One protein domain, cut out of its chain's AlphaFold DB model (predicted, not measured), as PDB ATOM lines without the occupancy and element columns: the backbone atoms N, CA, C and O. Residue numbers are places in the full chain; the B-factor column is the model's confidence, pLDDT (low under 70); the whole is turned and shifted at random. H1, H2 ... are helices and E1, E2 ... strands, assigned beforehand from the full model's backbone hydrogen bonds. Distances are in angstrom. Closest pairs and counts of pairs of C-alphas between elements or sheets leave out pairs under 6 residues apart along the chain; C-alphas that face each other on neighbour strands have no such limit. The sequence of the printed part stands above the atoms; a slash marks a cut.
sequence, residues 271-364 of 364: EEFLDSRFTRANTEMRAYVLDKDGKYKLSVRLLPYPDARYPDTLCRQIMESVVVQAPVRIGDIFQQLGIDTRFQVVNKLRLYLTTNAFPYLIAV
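Overview. This is residues 271 to 364 of the 364 residues of the protein "Class I SAM-dependent methyltransferase" of Pyrinomonadaceae bacterium (UniProt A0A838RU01). A small head holds four helices, H1 to H4, gathered to one side of a short pair of strands, E1 and E6, and from this head a long, thin two-stranded arm reaches away. The arm is made of two strand pairs one after the other, E2 with E5 nearer the head and the hairpin E3 and E4 at the tip, and it makes much of the longest axis. The printed part has 94 residues with four named helices and six named strands, in the order H1 E1 E2 E3 E4 E5 H2 H3 H4 E6. Its three sheets, E1 - E6, E2 - E5 and E3 - E4, are antiparallel, and the class is mixed, helices and strands. The whole is loose, with a radius of gyration of the C-alphas of 16.4 A, and only just elongated, spanning 54 by 27 by 20 A.

Along the chain. E1 is residues 277 to 280, 10.5 A long, and E6 is residues 361 to 363, ending at C-alpha 363 at (0.109, -20.197, 33.795). E2 is residues 283 to 285, E5 residues 303 to 305, E3 residues 288 to 290 and E4 residues 296 to 298. H1, residues 271 to 275, begins at C-alpha 271 at (13.822, -21.354, 34.675). H2, residues 313 to 321, is 12.5 A long; H3, residues 330 to 337, is 10.6 A; H4, residues 343 to 354, is 15.7 A and begins at C-alpha 343 at (18.113, -25.420, 28.393).

Arrangement. E1 and E6 are antiparallel at 143 degrees, with N 279 and O 362 within hydrogen-bond range at 3.0 A. Residues 277 to 278 of E1 also pair, antiparallel, with residues 328 to 329. The closest C-alphas of H4 and E6 are those of Thr 354 and Leu 361, 5.2 A apart. H4 touches H2 with residues 349 to 353 alone, closest at the C-alphas of Leu 349 and Cys 315, 6.7 A, at a steep tilt of 61 degrees, the same way. H2 touches H3, about perpendicular at 73 degrees, with the C-alphas of Ile 318 and Ile 333 closest at 6.8 A. H3 touches H1, where the C-alphas of Gly 331 and Leu 274 are closest at 4.4 A. H1 and H4 are close but not clearly touching, 7.0 A between the C-alphas of Phe 273 and Arg 350. In each helix every O i to N i+4 pair is within hydrogen-bond range. E1 runs on into E2 at 48 degrees, and E2 into E3 at 19 degrees. E2 and E5 are antiparallel, with N 283 and O 305 at 2.8 A. The hairpin E3 and E4 has N 289 and O 297 at 2.8 A, and both strands are apart from H2, H3 and H4.

Size, cuts and confidence. The two C-alphas farthest apart are those of Asp 293 and Gln 335, 54.6 A. The printed part has no cut, no link is long, and it ends at Val 364, the chain's last residue. The mean pLDDT of the printed part is 91.2; residues 324 to 325 are under 70.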
ATOM      1  N   GLU A 271      13.817 -21.252  33.209       97.56
ATOM      2  CA  GLU A 271      13.822 -21.354  34.675       97.56
ATOM      3  C   GLU A 271      12.447 -20.984  35.249       97.56
ATOM      4  O   GLU A 271      11.819 -21.777  35.947       97.56
ATOM      5  N   GLU A 272      11.904 -19.832  34.844       97.00
ATOM      6  CA  GLU A 272      10.566 -19.393  35.245       97.00
ATOM      7  C   GLU A 272       9.478 -20.366  34.787       97.00
ATOM      8  O   GLU A 272       8.502 -20.570  35.507       97.00
ATOM      9  N   PHE A 273       9.621 -20.983  33.609       97.44
ATOM     10  CA  PHE A 273       8.708 -22.030  33.162       97.44
ATOM     11  C   PHE A 273       8.719 -23.206  34.140       97.44
ATOM     12  O   PHE A 273       7.647 -23.569  34.609       97.44
ATOM     13  N   LEU A 274       9.894 -23.737  34.506       97.88
ATOM     14  CA  LEU A 274      10.035 -24.834  35.478       97.88
ATOM     15  C   LEU A 274       9.430 -24.498  36.852       97.88
ATOM     16  O   LEU A 274       8.831 -25.363  37.498       97.88
ATOM     17  N   ASP A 275       9.537 -23.238  37.270       97.31
ATOM     18  CA  ASP A 275       9.029 -22.751  38.553       97.31
ATOM     19  C   ASP A 275       7.539 -22.395  38.549       97.31
ATOM     20  O   ASP A 275       6.903 -22.352  39.606       97.31
ATOM     21  N   SER A 276       6.957 -22.191  37.370       96.62
ATOM     22  CA  SER A 276       5.564 -21.787  37.219       96.62
ATOM     23  C   SER A 276       4.594 -22.953  37.383       96.62
ATOM     24  O   SER A 276       4.869 -24.109  37.039       96.62
ATOM     25  N   ARG A 277       3.401 -22.625  37.887       95.88
ATOM     26  CA  ARG A 277       2.260 -23.538  37.932       95.88
ATOM     27  C   ARG A 277       1.410 -23.369  36.686       95.88
ATOM     28  O   ARG A 277       1.132 -22.250  36.265       95.88
ATOM     29  N   PHE A 278       0.975 -24.489  36.122       95.31
ATOM     30  CA  PHE A 278       0.151 -24.511  34.922       95.31
ATOM     31  C   PHE A 278      -1.099 -25.356  35.110       95.31
ATOM     32  O   PHE A 278      -1.109 -26.351  35.838       95.31
ATOM     33  N   THR A 279      -2.136 -24.976  34.372       93.44
ATOM     34  CA  THR A 279      -3.285 -25.828  34.076       93.44
ATOM     35  C   THR A 279      -3.397 -26.073  32.571       93.44
ATOM     36  O   THR A 279      -2.855 -25.310  31.765       93.44
ATOM     37  N   ARG A 280      -4.116 -27.128  32.171       91.62
ATOM     38  CA  ARG A 280      -4.421 -27.373  30.757       91.62
ATOM     39  C   ARG A 280      -5.365 -26.298  30.226       91.62
ATOM     40  O   ARG A 280      -6.438 -26.070  30.782       91.62
ATOM     41  N   ALA A 281      -5.005 -25.710  29.093       90.06
ATOM     42  CA  ALA A 281      -5.938 -24.957  28.279       90.06
ATOM     43  C   ALA A 281      -7.011 -25.899  27.720       90.06
ATOM     44  O   ALA A 281      -6.697 -26.953  27.165       90.06
ATOM     45  N   ASN A 282      -8.273 -25.498  27.828       88.50
ATOM     46  CA  ASN A 282      -9.375 -26.166  27.153       88.50
ATOM     47  C   ASN A 282     -10.435 -25.133  26.779       88.50
ATOM     48  O   ASN A 282     -10.940 -24.404  27.632       88.50
ATOM     49  N   THR A 283     -10.758 -25.057  25.497       90.06
ATOM     50  CA  THR A 283     -11.804 -24.191  24.964       90.06
ATOM     51  C   THR A 283     -12.332 -24.759  23.649       90.06
ATOM     52  O   THR A 283     -11.950 -25.844  23.208       90.06
ATOM     53  N   GLU A 284     -13.231 -24.022  23.014       91.81
ATOM     54  CA  GLU A 284     -13.823 -24.381  21.737       91.81
ATOM     55  C   GLU A 284     -13.499 -23.316  20.693       91.81
ATOM     56  O   GLU A 284     -13.527 -22.111  20.949       91.81
ATOM     57  N   MET A 285     -13.203 -23.768  19.482       91.38
ATOM     58  CA  MET A 285     -12.950 -22.924  18.329       91.38
ATOM     59  C   MET A 285     -14.157 -22.949  17.395       91.38
ATOM     60  O   MET A 285     -14.636 -24.003  16.967       91.38
ATOM     61  N   ARG A 286     -14.617 -21.748  17.041       90.62
ATOM     62  CA  ARG A 286     -15.573 -21.526  15.958       90.62
ATOM     63  C   ARG A 286     -14.834 -21.542  14.625       90.62
ATOM     64  O   ARG A 286     -13.782 -20.922  14.497       90.62
ATOM     65  N   ALA A 287     -15.401 -22.223  13.637       90.12
ATOM     66  CA  ALA A 287     -14.848 -22.302  12.292       90.12
ATOM     67  C   ALA A 287     -15.836 -21.730  11.276       90.12
ATOM     68  O   ALA A 287     -17.043 -21.919  11.406       90.12
ATOM     69  N   TYR A 288     -15.319 -21.067  10.247       89.50
ATOM     70  CA  TYR A 288     -16.101 -20.658   9.087       89.50
ATOM     71  C   TYR A 288     -15.737 -21.559   7.911       89.50
ATOM     72  O   TYR A 288     -14.560 -21.826   7.675       89.50
ATOM     73  N   VAL A 289     -16.746 -22.033   7.189       90.38
ATOM     74  CA  VAL A 289     -16.587 -22.875   6.002       90.38
ATOM     75  C   VAL A 289     -16.961 -22.046   4.786       90.38
ATOM     76  O   VAL A 289     -18.010 -21.403   4.776       90.38
ATOM     77  N   LEU A 290     -16.094 -22.049   3.778       90.00
ATOM     78  CA  LEU A 290     -16.393 -21.456   2.484       90.00
ATOM     79  C   LEU A 290     -17.305 -22.417   1.718       90.00
ATOM     80  O   LEU A 290     -16.939 -23.572   1.499       90.00
ATOM     81  N   ASP A 291     -18.506 -21.970   1.364       88.50
ATOM     82  CA  ASP A 291     -19.401 -22.769   0.537       88.50
ATOM     83  C   ASP A 291     -19.023 -22.707  -0.953       88.50
ATOM     84  O   ASP A 291     -18.133 -21.966  -1.373       88.50
ATOM     85  N   LYS A 292     -19.714 -23.515  -1.764       90.38
ATOM     86  CA  LYS A 292     -19.508 -23.594  -3.220       90.38
ATOM     87  C   LYS A 292     -19.724 -22.263  -3.955       90.38
ATOM     88  O   LYS A 292     -19.233 -22.112  -5.066       90.38
ATOM     89  N   ASP A 293     -20.453 -21.329  -3.343       88.38
ATOM     90  CA  ASP A 293     -20.764 -20.015  -3.905       88.38
ATOM     91  C   ASP A 293     -19.765 -18.947  -3.410       88.38
ATOM     92  O   ASP A 293     -19.971 -17.750  -3.617       88.38
ATOM     93  N   GLY A 294     -18.689 -19.366  -2.730       84.69
ATOM     94  CA  GLY A 294     -17.645 -18.483  -2.218       84.69
ATOM     95  C   GLY A 294     -18.082 -17.653  -1.010       84.69
ATOM     96  O   GLY A 294     -17.479 -16.614  -0.741       84.69
ATOM     97  N   LYS A 295     -19.124 -18.075  -0.282       88.81
ATOM     98  CA  LYS A 295     -19.603 -17.384   0.921       88.81
ATOM     99  C   LYS A 295     -19.196 -18.136   2.177       88.81
ATOM    100  O   LYS A 295     -19.386 -19.346   2.291       88.81
ATOM    101  N   TYR A 296     -18.680 -17.401   3.156       90.56
ATOM    102  CA  TYR A 296     -18.394 -17.969   4.467       90.56
ATOM    103  C   TYR A 296     -19.683 -18.224   5.253       90.56
ATOM    104  O   TYR A 296     -20.524 -17.338   5.406       90.56
ATOM    105  N   LYS A 297     -19.810 -19.431   5.807       90.25
ATOM    106  CA  LYS A 297     -20.858 -19.802   6.763       90.25
ATOM    107  C   LYS A 297     -20.223 -20.269   8.059       90.25
ATOM    108  O   LYS A 297     -19.276 -21.054   8.044       90.25
ATOM    109  N   LEU A 298     -20.750 -19.791   9.183       90.50
ATOM    110  CA  LEU A 298     -20.333 -20.277  10.492       90.50
ATOM    111  C   LEU A 298     -20.707 -21.760  10.614       90.50
ATOM    112  O   LEU A 298     -21.863 -22.138  10.419       90.50
ATOM    113  N   SER A 299     -19.723 -22.597  10.924       90.44
ATOM    114  CA  SER A 299     -19.933 -24.008  11.222       90.44
ATOM    115  C   SER A 299     -20.759 -24.146  12.498       90.44
ATOM    116  O   SER A 299     -20.418 -23.567  13.528       90.44
ATOM    117  N   VAL A 300     -21.803 -24.976  12.449       89.44
ATOM    118  CA  VAL A 300     -22.563 -25.380  13.647       89.44
ATOM    119  C   VAL A 300     -21.734 -26.260  14.584       89.44
ATOM    120  O   VAL A 300     -22.013 -26.341  15.775       89.44
ATOM    121  N   ARG A 301     -20.703 -26.926  14.050       91.69
ATOM    122  CA  ARG A 301     -19.778 -27.742  14.828       91.69
ATOM    123  C   ARG A 301     -18.720 -26.849  15.462       91.69
ATOM    124  O   ARG A 301     -17.952 -26.208  14.739       91.69
ATOM    125  N   LEU A 302     -18.654 -26.889  16.788       91.06
ATOM    126  CA  LEU A 302     -17.538 -26.382  17.575       91.06
ATOM    127  C   LEU A 302     -16.412 -27.419  17.584       91.06
ATOM    128  O   LEU A 302     -16.658 -28.626  17.648       91.06
ATOM    129  N   LEU A 303     -15.175 -26.947  17.445       91.19
ATOM    130  CA  LEU A 303     -13.992 -27.801  17.451       91.19
ATOM    131  C   LEU A 303     -13.272 -27.661  18.795       91.19
ATOM    132  O   LEU A 303     -13.096 -26.529  19.243       91.19
ATOM    133  N   PRO A 304     -12.820 -28.757  19.425       91.00
ATOM    134  CA  PRO A 304     -11.995 -28.656  20.623       91.00
ATOM    135  C   PRO A 304     -10.700 -27.899  20.305       91.00
ATOM    136  O   PRO A 304     -10.098 -28.101  19.246       91.00
ATOM    137  N   TYR A 305     -10.284 -27.015  21.210       90.38
ATOM    138  CA  TYR A 305      -9.069 -26.222  21.070       90.38
ATOM    139  C   TYR A 305      -8.351 -26.049  22.422       90.38
ATOM    140  O   TYR A 305      -8.993 -25.699  23.410       90.38
ATOM    141  N   PRO A 306      -7.020 -26.219  22.485       89.38
ATOM    142  CA  PRO A 306      -6.147 -26.676  21.405       89.38
ATOM    143  C   PRO A 306      -6.428 -28.132  21.006       89.38
ATOM    144  O   PRO A 306      -6.982 -28.918  21.769       89.38
ATOM    145  N   ASP A 307      -6.058 -28.482  19.778       82.94
ATOM    146  CA  ASP A 307      -6.228 -29.835  19.248       82.94
ATOM    147  C   ASP A 307      -5.337 -30.845  19.996       82.94
ATOM    148  O   ASP A 307      -4.141 -30.602  20.171       82.94
ATOM    149  N   ALA A 308      -5.898 -31.998  20.378       77.31
ATOM    150  CA  ALA A 308      -5.213 -33.093  21.073       77.31
ATOM    151  C   ALA A 308      -4.124 -33.810  20.240       77.31
ATOM    152  O   ALA A 308      -3.485 -34.753  20.713       77.31
ATOM    153  N   ARG A 309      -3.873 -33.378  19.001       83.25
ATOM    154  CA  ARG A 309      -2.699 -33.780  18.217       83.25
ATOM    155  C   ARG A 309      -1.442 -33.073  18.728       83.25
ATOM    156  O   ARG A 309      -1.062 -32.016  18.228       83.25
ATOM    157  N   TYR A 310      -0.801 -33.675  19.726       82.19
ATOM    158  CA  TYR A 310       0.462 -33.179  20.272       82.19
ATOM    159  C   TYR A 310       1.620 -33.345  19.276       82.19
ATOM    160  O   TYR A 310       1.702 -34.384  18.615       82.19
ATOM    161  N   PRO A 311       2.527 -32.357  19.190       78.94
ATOM    162  CA  PRO A 311       3.648 -32.380  18.251       78.94
ATOM    163  C   PRO A 311       4.771 -33.348  18.655       78.94
ATOM    164  O   PRO A 311       5.595 -33.695  17.818       78.94
ATOM    165  N   ASP A 312       4.812 -33.771  19.922       84.75
ATOM    166  CA  ASP A 312       5.899 -34.562  20.502       84.75
ATOM    167  C   ASP A 312       5.361 -35.520  21.587       84.75
ATOM    168  O   ASP A 312       4.360 -35.233  22.254       84.75
ATOM    169  N   THR A 313       6.010 -36.676  21.758       89.81
ATOM    170  CA  THR A 313       5.623 -37.698  22.746       89.81
ATOM    171  C   THR A 313       5.793 -37.208  24.183       89.81
ATOM    172  O   THR A 313       4.911 -37.458  25.005       89.81
ATOM    173  N   LEU A 314       6.862 -36.465  24.487       92.44
ATOM    174  CA  LEU A 314       7.061 -35.859  25.806       92.44
ATOM    175  C   LEU A 314       5.994 -34.799  26.074       92.44
ATOM    176  O   LEU A 314       5.449 -34.747  27.173       92.44
ATOM    177  N   CYS A 315       5.613 -34.005  25.064       92.31
ATOM    178  CA  CYS A 315       4.485 -33.082  25.201       92.31
ATOM    179  C   CYS A 315       3.198 -33.826  25.569       92.31
ATOM    180  O   CYS A 315       2.481 -33.373  26.456       92.31
ATOM    181  N   ARG A 316       2.915 -34.978  24.942       92.06
ATOM    182  CA  ARG A 316       1.752 -35.806  25.304       92.06
ATOM    183  C   ARG A 316       1.822 -36.274  26.760       92.06
ATOM    184  O   ARG A 316       0.846 -36.092  27.477       92.06
ATOM    185  N   GLN A 317       2.957 -36.815  27.202       92.94
ATOM    186  CA  GLN A 317       3.138 -37.316  28.572       92.94
ATOM    187  C   GLN A 317       3.013 -36.208  29.628       92.94
ATOM    188  O   GLN A 317       2.335 -36.383  30.643       92.94
ATOM    189  N   ILE A 318       3.615 -35.041  29.370       93.62
ATOM    190  CA  ILE A 318       3.459 -33.859  30.224       93.62
ATOM    191  C   ILE A 318       1.990 -33.470  30.282       93.62
ATOM    192  O   ILE A 318       1.447 -33.304  31.372       93.62
ATOM    193  N   MET A 319       1.331 -33.370  29.123       91.44
ATOM    194  CA  MET A 319      -0.078 -33.014  29.072       91.44
ATOM    195  C   MET A 319      -0.896 -33.999  29.887       91.44
ATOM    196  O   MET A 319      -1.567 -33.540  30.799       91.44
ATOM    197  N   GLU A 320      -0.767 -35.310  29.669       89.75
ATOM    198  CA  GLU A 320      -1.435 -36.377  30.432       89.75
ATOM    199  C   GLU A 320      -1.252 -36.260  31.955       89.75
ATOM    200  O   GLU A 320      -2.187 -36.572  32.693       89.75
ATOM    201  N   SER A 321      -0.126 -35.706  32.412       89.56
ATOM    202  CA  SER A 321       0.199 -35.522  33.834       89.56
ATOM    203  C   SER A 321      -0.350 -34.222  34.450       89.56
ATOM    204  O   SER A 321      -0.563 -34.152  35.659       89.56
ATOM    205  N   VAL A 322      -0.624 -33.188  33.648       86.94
ATOM    206  CA  VAL A 322      -1.258 -31.938  34.113       86.94
ATOM    207  C   VAL A 322      -2.771 -32.138  34.181       86.94
ATOM    208  O   VAL A 322      -3.373 -32.531  33.189       86.94
ATOM    209  N   VAL A 323      -3.438 -31.833  35.294       76.19
ATOM    210  CA  VAL A 323      -4.905 -31.972  35.410       76.19
ATOM    211  C   VAL A 323      -5.591 -30.615  35.193       76.19
ATOM    212  O   VAL A 323      -5.111 -29.591  35.660       76.19
ATOM    213  N   VAL A 324      -6.742 -30.597  34.505       67.25
ATOM    214  CA  VAL A 324      -7.466 -29.373  34.071       67.25
ATOM    215  C   VAL A 324      -7.849 -28.417  35.221       67.25
ATOM    216  O   VAL A 324      -8.015 -27.222  34.998       67.25
ATOM    217  N   GLN A 325      -8.013 -28.910  36.450       67.88
ATOM    218  CA  GLN A 325      -8.468 -28.103  37.597       67.88
ATOM    219  C   GLN A 325      -7.491 -28.101  38.780       67.88
ATOM    220  O   GLN A 325      -7.826 -27.596  39.847       67.88
ATOM    221  N   ALA A 326      -6.288 -28.653  38.610       81.25
ATOM    222  CA  ALA A 326      -5.287 -28.710  39.669       81.25
ATOM    223  C   ALA A 326      -3.958 -28.163  39.134       81.25
ATOM    224  O   ALA A 326      -3.246 -28.882  38.434       81.25
ATOM    225  N   PRO A 327      -3.630 -26.893  39.436       88.06
ATOM    226  CA  PRO A 327      -2.370 -26.292  39.033       88.06
ATOM    227  C   PRO A 327      -1.158 -27.075  39.530       88.06
ATOM    228  O   PRO A 327      -0.923 -27.179  40.738       88.06
ATOM    229  N   VAL A 328      -0.347 -27.570  38.602       93.06
ATOM    230  CA  VAL A 328       0.890 -28.293  38.915       93.06
ATOM    231  C   VAL A 328       2.090 -27.461  38.510       93.06
ATOM    232  O   VAL A 328       2.071 -26.790  37.477       93.06
ATOM    233  N   ARG A 329       3.136 -27.489  39.337       96.12
ATOM    234  CA  ARG A 329       4.420 -26.903  38.967       96.12
ATOM    235  C   ARG A 329       5.057 -27.801  37.916       96.12
ATOM    236  O   ARG A 329       5.143 -29.011  38.117       96.12
ATOM    237  N   ILE A 330       5.481 -27.230  36.793       95.94
ATOM    238  CA  ILE A 330       5.950 -28.061  35.678       95.94
ATOM    239  C   ILE A 330       7.279 -28.760  36.002       95.94
ATOM    240  O   ILE A 330       7.493 -29.880  35.550       95.94
ATOM    241  N   GLY A 331       8.127 -28.159  36.845       96.69
ATOM    242  CA  GLY A 331       9.347 -28.792  37.346       96.69
ATOM    243  C   GLY A 331       9.085 -30.104  38.097       96.69
ATOM    244  O   GLY A 331       9.834 -31.062  37.921       96.69
ATOM    245  N   ASP A 332       7.982 -30.195  38.846       96.56
ATOM    246  CA  ASP A 332       7.606 -31.424  39.559       96.56
ATOM    247  C   ASP A 332       7.207 -32.532  38.560       96.56
ATOM    248  O   ASP A 332       7.557 -33.698  38.741       96.56
ATOM    249  N   ILE A 333       6.543 -32.164  37.454       95.56
ATOM    250  CA  ILE A 333       6.212 -33.088  36.353       95.56
ATOM    251  C   ILE A 333       7.481 -33.560  35.635       95.56
ATOM    252  O   ILE A 333       7.608 -34.746  35.332       95.56
ATOM    253  N   PHE A 334       8.438 -32.660  35.392       97.12
ATOM    254  CA  PHE A 334       9.730 -33.021  34.804       97.12
ATOM    255  C   PHE A 334      10.468 -34.024  35.694       97.12
ATOM    256  O   PHE A 334      10.932 -35.047  35.196       97.12
ATOM    257  N   GLN A 335      10.502 -33.788  37.008       97.06
ATOM    258  CA  GLN A 335      11.108 -34.709  37.967       97.06
ATOM    259  C   GLN A 335      10.402 -36.073  37.981       97.06
ATOM    260  O   GLN A 335      11.069 -37.105  37.940       97.06
ATOM    261  N   GLN A 336       9.065 -36.090  38.006       95.88
ATOM    262  CA  GLN A 336       8.272 -37.322  37.998       95.88
ATOM    263  C   GLN A 336       8.516 -38.166  36.740       95.88
ATOM    264  O   GLN A 336       8.595 -39.390  36.823       95.88
ATOM    265  N   LEU A 337       8.605 -37.517  35.579       95.62
ATOM    266  CA  LEU A 337       8.794 -38.176  34.286       95.62
ATOM    267  C   LEU A 337      10.274 -38.422  33.943       95.62
ATOM    268  O   LEU A 337      10.557 -39.023  32.909       95.62
ATOM    269  N   GLY A 338      11.215 -37.968  34.780       96.69
ATOM    270  CA  GLY A 338      12.653 -38.075  34.516       96.69
ATOM    271  C   GLY A 338      13.110 -37.263  33.299       96.69
ATOM    272  O   GLY A 338      14.021 -37.685  32.590       96.69
ATOM    273  N   ILE A 339      12.458 -36.130  33.024       96.44
ATOM    274  CA  ILE A 339      12.782 -35.256  31.893       96.44
ATOM    275  C   ILE A 339      13.988 -34.385  32.248       96.44
ATOM    276  O   ILE A 339      14.030 -33.739  33.294       96.44
ATOM    277  N   ASP A 340      14.947 -34.349  31.331       94.56
ATOM    278  CA  ASP A 340      16.143 -33.517  31.401       94.56
ATOM    279  C   ASP A 340      15.798 -32.013  31.456       94.56
ATOM    280  O   ASP A 340      14.967 -31.516  30.691       94.56
ATOM    281  N   THR A 341      16.447 -31.282  32.363       96.00
ATOM    282  CA  THR A 341      16.245 -29.842  32.584       96.00
ATOM    283  C   THR A 341      17.279 -28.960  31.883       96.00
ATOM    284  O   THR A 341      17.304 -27.747  32.110       96.00
ATOM    285  N   ARG A 342      18.114 -29.517  30.993       93.00
ATOM    286  CA  ARG A 342      18.972 -28.728  30.099       93.00
ATOM    287  C   ARG A 342      18.152 -27.728  29.286       93.00
ATOM    288  O   ARG A 342      17.032 -28.008  28.846       93.00
ATOM    289  N   PHE A 343      18.752 -26.563  29.045       93.38
ATOM    290  CA  PHE A 343      18.113 -25.420  28.393       93.38
ATOM    291  C   PHE A 343      17.379 -25.799  27.095       93.38
ATOM    292  O   PHE A 343      16.245 -25.379  26.890       93.38
ATOM    293  N   GLN A 344      17.988 -26.611  26.236       92.19
ATOM    294  CA  GLN A 344      17.462 -26.984  24.922       92.19
ATOM    295  C   GLN A 344      16.161 -27.790  25.043       92.19
ATOM    296  O   GLN A 344      15.175 -27.491  24.364       92.19
ATOM    297  N   VAL A 345      16.128 -28.748  25.975       94.38
ATOM    298  CA  VAL A 345      14.958 -29.591  26.257       94.38
ATOM    299  C   VAL A 345      13.823 -28.747  26.829       94.38
ATOM    300  O   VAL A 345      12.702 -28.771  26.312       94.38
ATOM    301  N   VAL A 346      14.121 -27.937  27.849       96.75
ATOM    302  CA  VAL A 346      13.131 -27.072  28.503       96.75
ATOM    303  C   VAL A 346      12.589 -26.033  27.523       96.75
ATOM    304  O   VAL A 346      11.376 -25.850  27.435       96.75
ATOM    305  N   ASN A 347      13.455 -25.393  26.732       95.81
ATOM    306  CA  ASN A 347      13.044 -24.386  25.759       95.81
ATOM    307  C   ASN A 347      12.143 -24.993  24.680       95.81
ATOM    308  O   ASN A 347      11.091 -24.430  24.378       95.81
ATOM    309  N   LYS A 348      12.500 -26.167  24.142       95.06
ATOM    310  CA  LYS A 348      11.681 -26.883  23.155       95.06
ATOM    311  C   LYS A 348      10.285 -27.190  23.701       95.06
ATOM    312  O   LYS A 348       9.288 -26.865  23.054       95.06
ATOM    313  N   LEU A 349      10.202 -27.767  24.900       96.12
ATOM    314  CA  LEU A 349       8.928 -28.119  25.531       96.12
ATOM    315  C   LEU A 349       8.099 -26.878  25.878       96.12
ATOM    316  O   LEU A 349       6.907 -26.846  25.584       96.12
ATOM    317  N   ARG A 350       8.723 -25.819  26.408       96.00
ATOM    318  CA  ARG A 350       8.072 -24.524  26.657       96.00
ATOM    319  C   ARG A 350       7.442 -23.969  25.376       96.00
ATOM    320  O   ARG A 350       6.263 -23.617  25.374       96.00
ATOM    321  N   LEU A 351       8.183 -23.948  24.264       95.19
ATOM    322  CA  LEU A 351       7.670 -23.473  22.972       95.19
ATOM    323  C   LEU A 351       6.473 -24.300  22.477       95.19
ATOM    324  O   LEU A 351       5.496 -23.732  21.979       95.19
ATOM    325  N   TYR A 352       6.518 -25.620  22.662       94.81
ATOM    326  CA  TYR A 352       5.436 -26.530  22.290       94.81
ATOM    327  C   TYR A 352       4.237 -26.539  23.232       94.81
ATOM    328  O   TYR A 352       3.224 -27.121  22.861       94.81
ATOM    329  N   LEU A 353       4.325 -25.960  24.429       94.69
ATOM    330  CA  LEU A 353       3.268 -26.074  25.437       94.69
ATOM    331  C   LEU A 353       2.624 -24.736  25.805       94.69
ATOM    332  O   LEU A 353       1.449 -24.727  26.169       94.69
ATOM    333  N   THR A 354       3.351 -23.617  25.732       93.94
ATOM    334  CA  THR A 354       2.905 -22.343  26.331       93.94
ATOM    335  C   THR A 354       2.843 -21.172  25.352       93.94
ATOM    336  O   THR A 354       2.729 -20.021  25.773       93.94
ATOM    337  N   THR A 355       2.973 -21.408  24.046       92.69
ATOM    338  CA  THR A 355       2.970 -20.325  23.046       92.69
ATOM    339  C   THR A 355       1.586 -20.124  22.443       92.69
ATOM    340  O   THR A 355       0.729 -20.998  22.483       92.69
ATOM    341  N   ASN A 356       1.352 -18.976  21.810       88.25
ATOM    342  CA  ASN A 356       0.108 -18.721  21.078       88.25
ATOM    343  C   ASN A 356      -0.110 -19.695  19.897       88.25
ATOM    344  O   ASN A 356      -1.248 -19.886  19.462       88.25
ATOM    345  N   ALA A 357       0.971 -20.279  19.374       90.75
ATOM    346  CA  ALA A 357       0.968 -21.312  18.349       90.75
ATOM    347  C   ALA A 357       0.638 -22.699  18.920       90.75
ATOM    348  O   ALA A 357       0.022 -23.507  18.222       90.75
ATOM    349  N   PHE A 358       1.007 -22.962  20.175       93.00
ATOM    350  CA  PHE A 358       0.737 -24.206  20.890       93.00
ATOM    351  C   PHE A 358       0.195 -23.915  22.300       93.00
ATOM    352  O   PHE A 358       0.911 -24.090  23.286       93.00
ATOM    353  N   PRO A 359      -1.053 -23.421  22.420       92.75
ATOM    354  CA  PRO A 359      -1.569 -22.903  23.684       92.75
ATOM    355  C   PRO A 359      -2.145 -24.034  24.539       92.75
ATOM    356  O   PRO A 359      -3.343 -24.054  24.797       92.75
ATOM    357  N   TYR A 360      -1.316 -25.009  24.918       93.50
ATOM    358  CA  TYR A 360      -1.726 -26.195  25.680       93.50
ATOM    359  C   TYR A 360      -1.771 -25.974  27.185       93.50
ATOM    360  O   TYR A 360      -2.615 -26.562  27.861       93.50
ATOM    361  N   LEU A 361      -0.890 -25.128  27.705       93.75
ATOM    362  CA  LEU A 361      -0.772 -24.812  29.117       93.75
ATOM    363  C   LEU A 361      -0.964 -23.314  29.349       93.75
ATOM    364  O   LEU A 361      -0.460 -22.478  28.597       93.75
ATOM    365  N   ILE A 362      -1.685 -22.987  30.420       92.06
ATOM    366  CA  ILE A 362      -1.930 -21.619  30.889       92.06
ATOM    367  C   ILE A 362      -1.328 -21.499  32.287       92.06
ATOM    368  O   ILE A 362      -1.626 -22.327  33.149       92.06
ATOM    369  N   ALA A 363      -0.464 -20.502  32.485       92.19
ATOM    370  CA  ALA A 363       0.109 -20.197  33.795       92.19
ATOM    371  C   ALA A 363      -0.974 -19.641  34.734       92.19
ATOM    372  O   ALA A 363      -1.846 -18.894  34.277       92.19
ATOM    373  N   VAL A 364      -0.920 -20.000  36.019       89.06
ATOM    374  CA  VAL A 364      -1.915 -19.627  37.044       89.06
ATOM    375  C   VAL A 364      -1.298 -19.129  38.336       89.06
ATOM    376  O   VAL A 364      -0.173 -19.571  38.665       89.06
TER     377      VAL A 364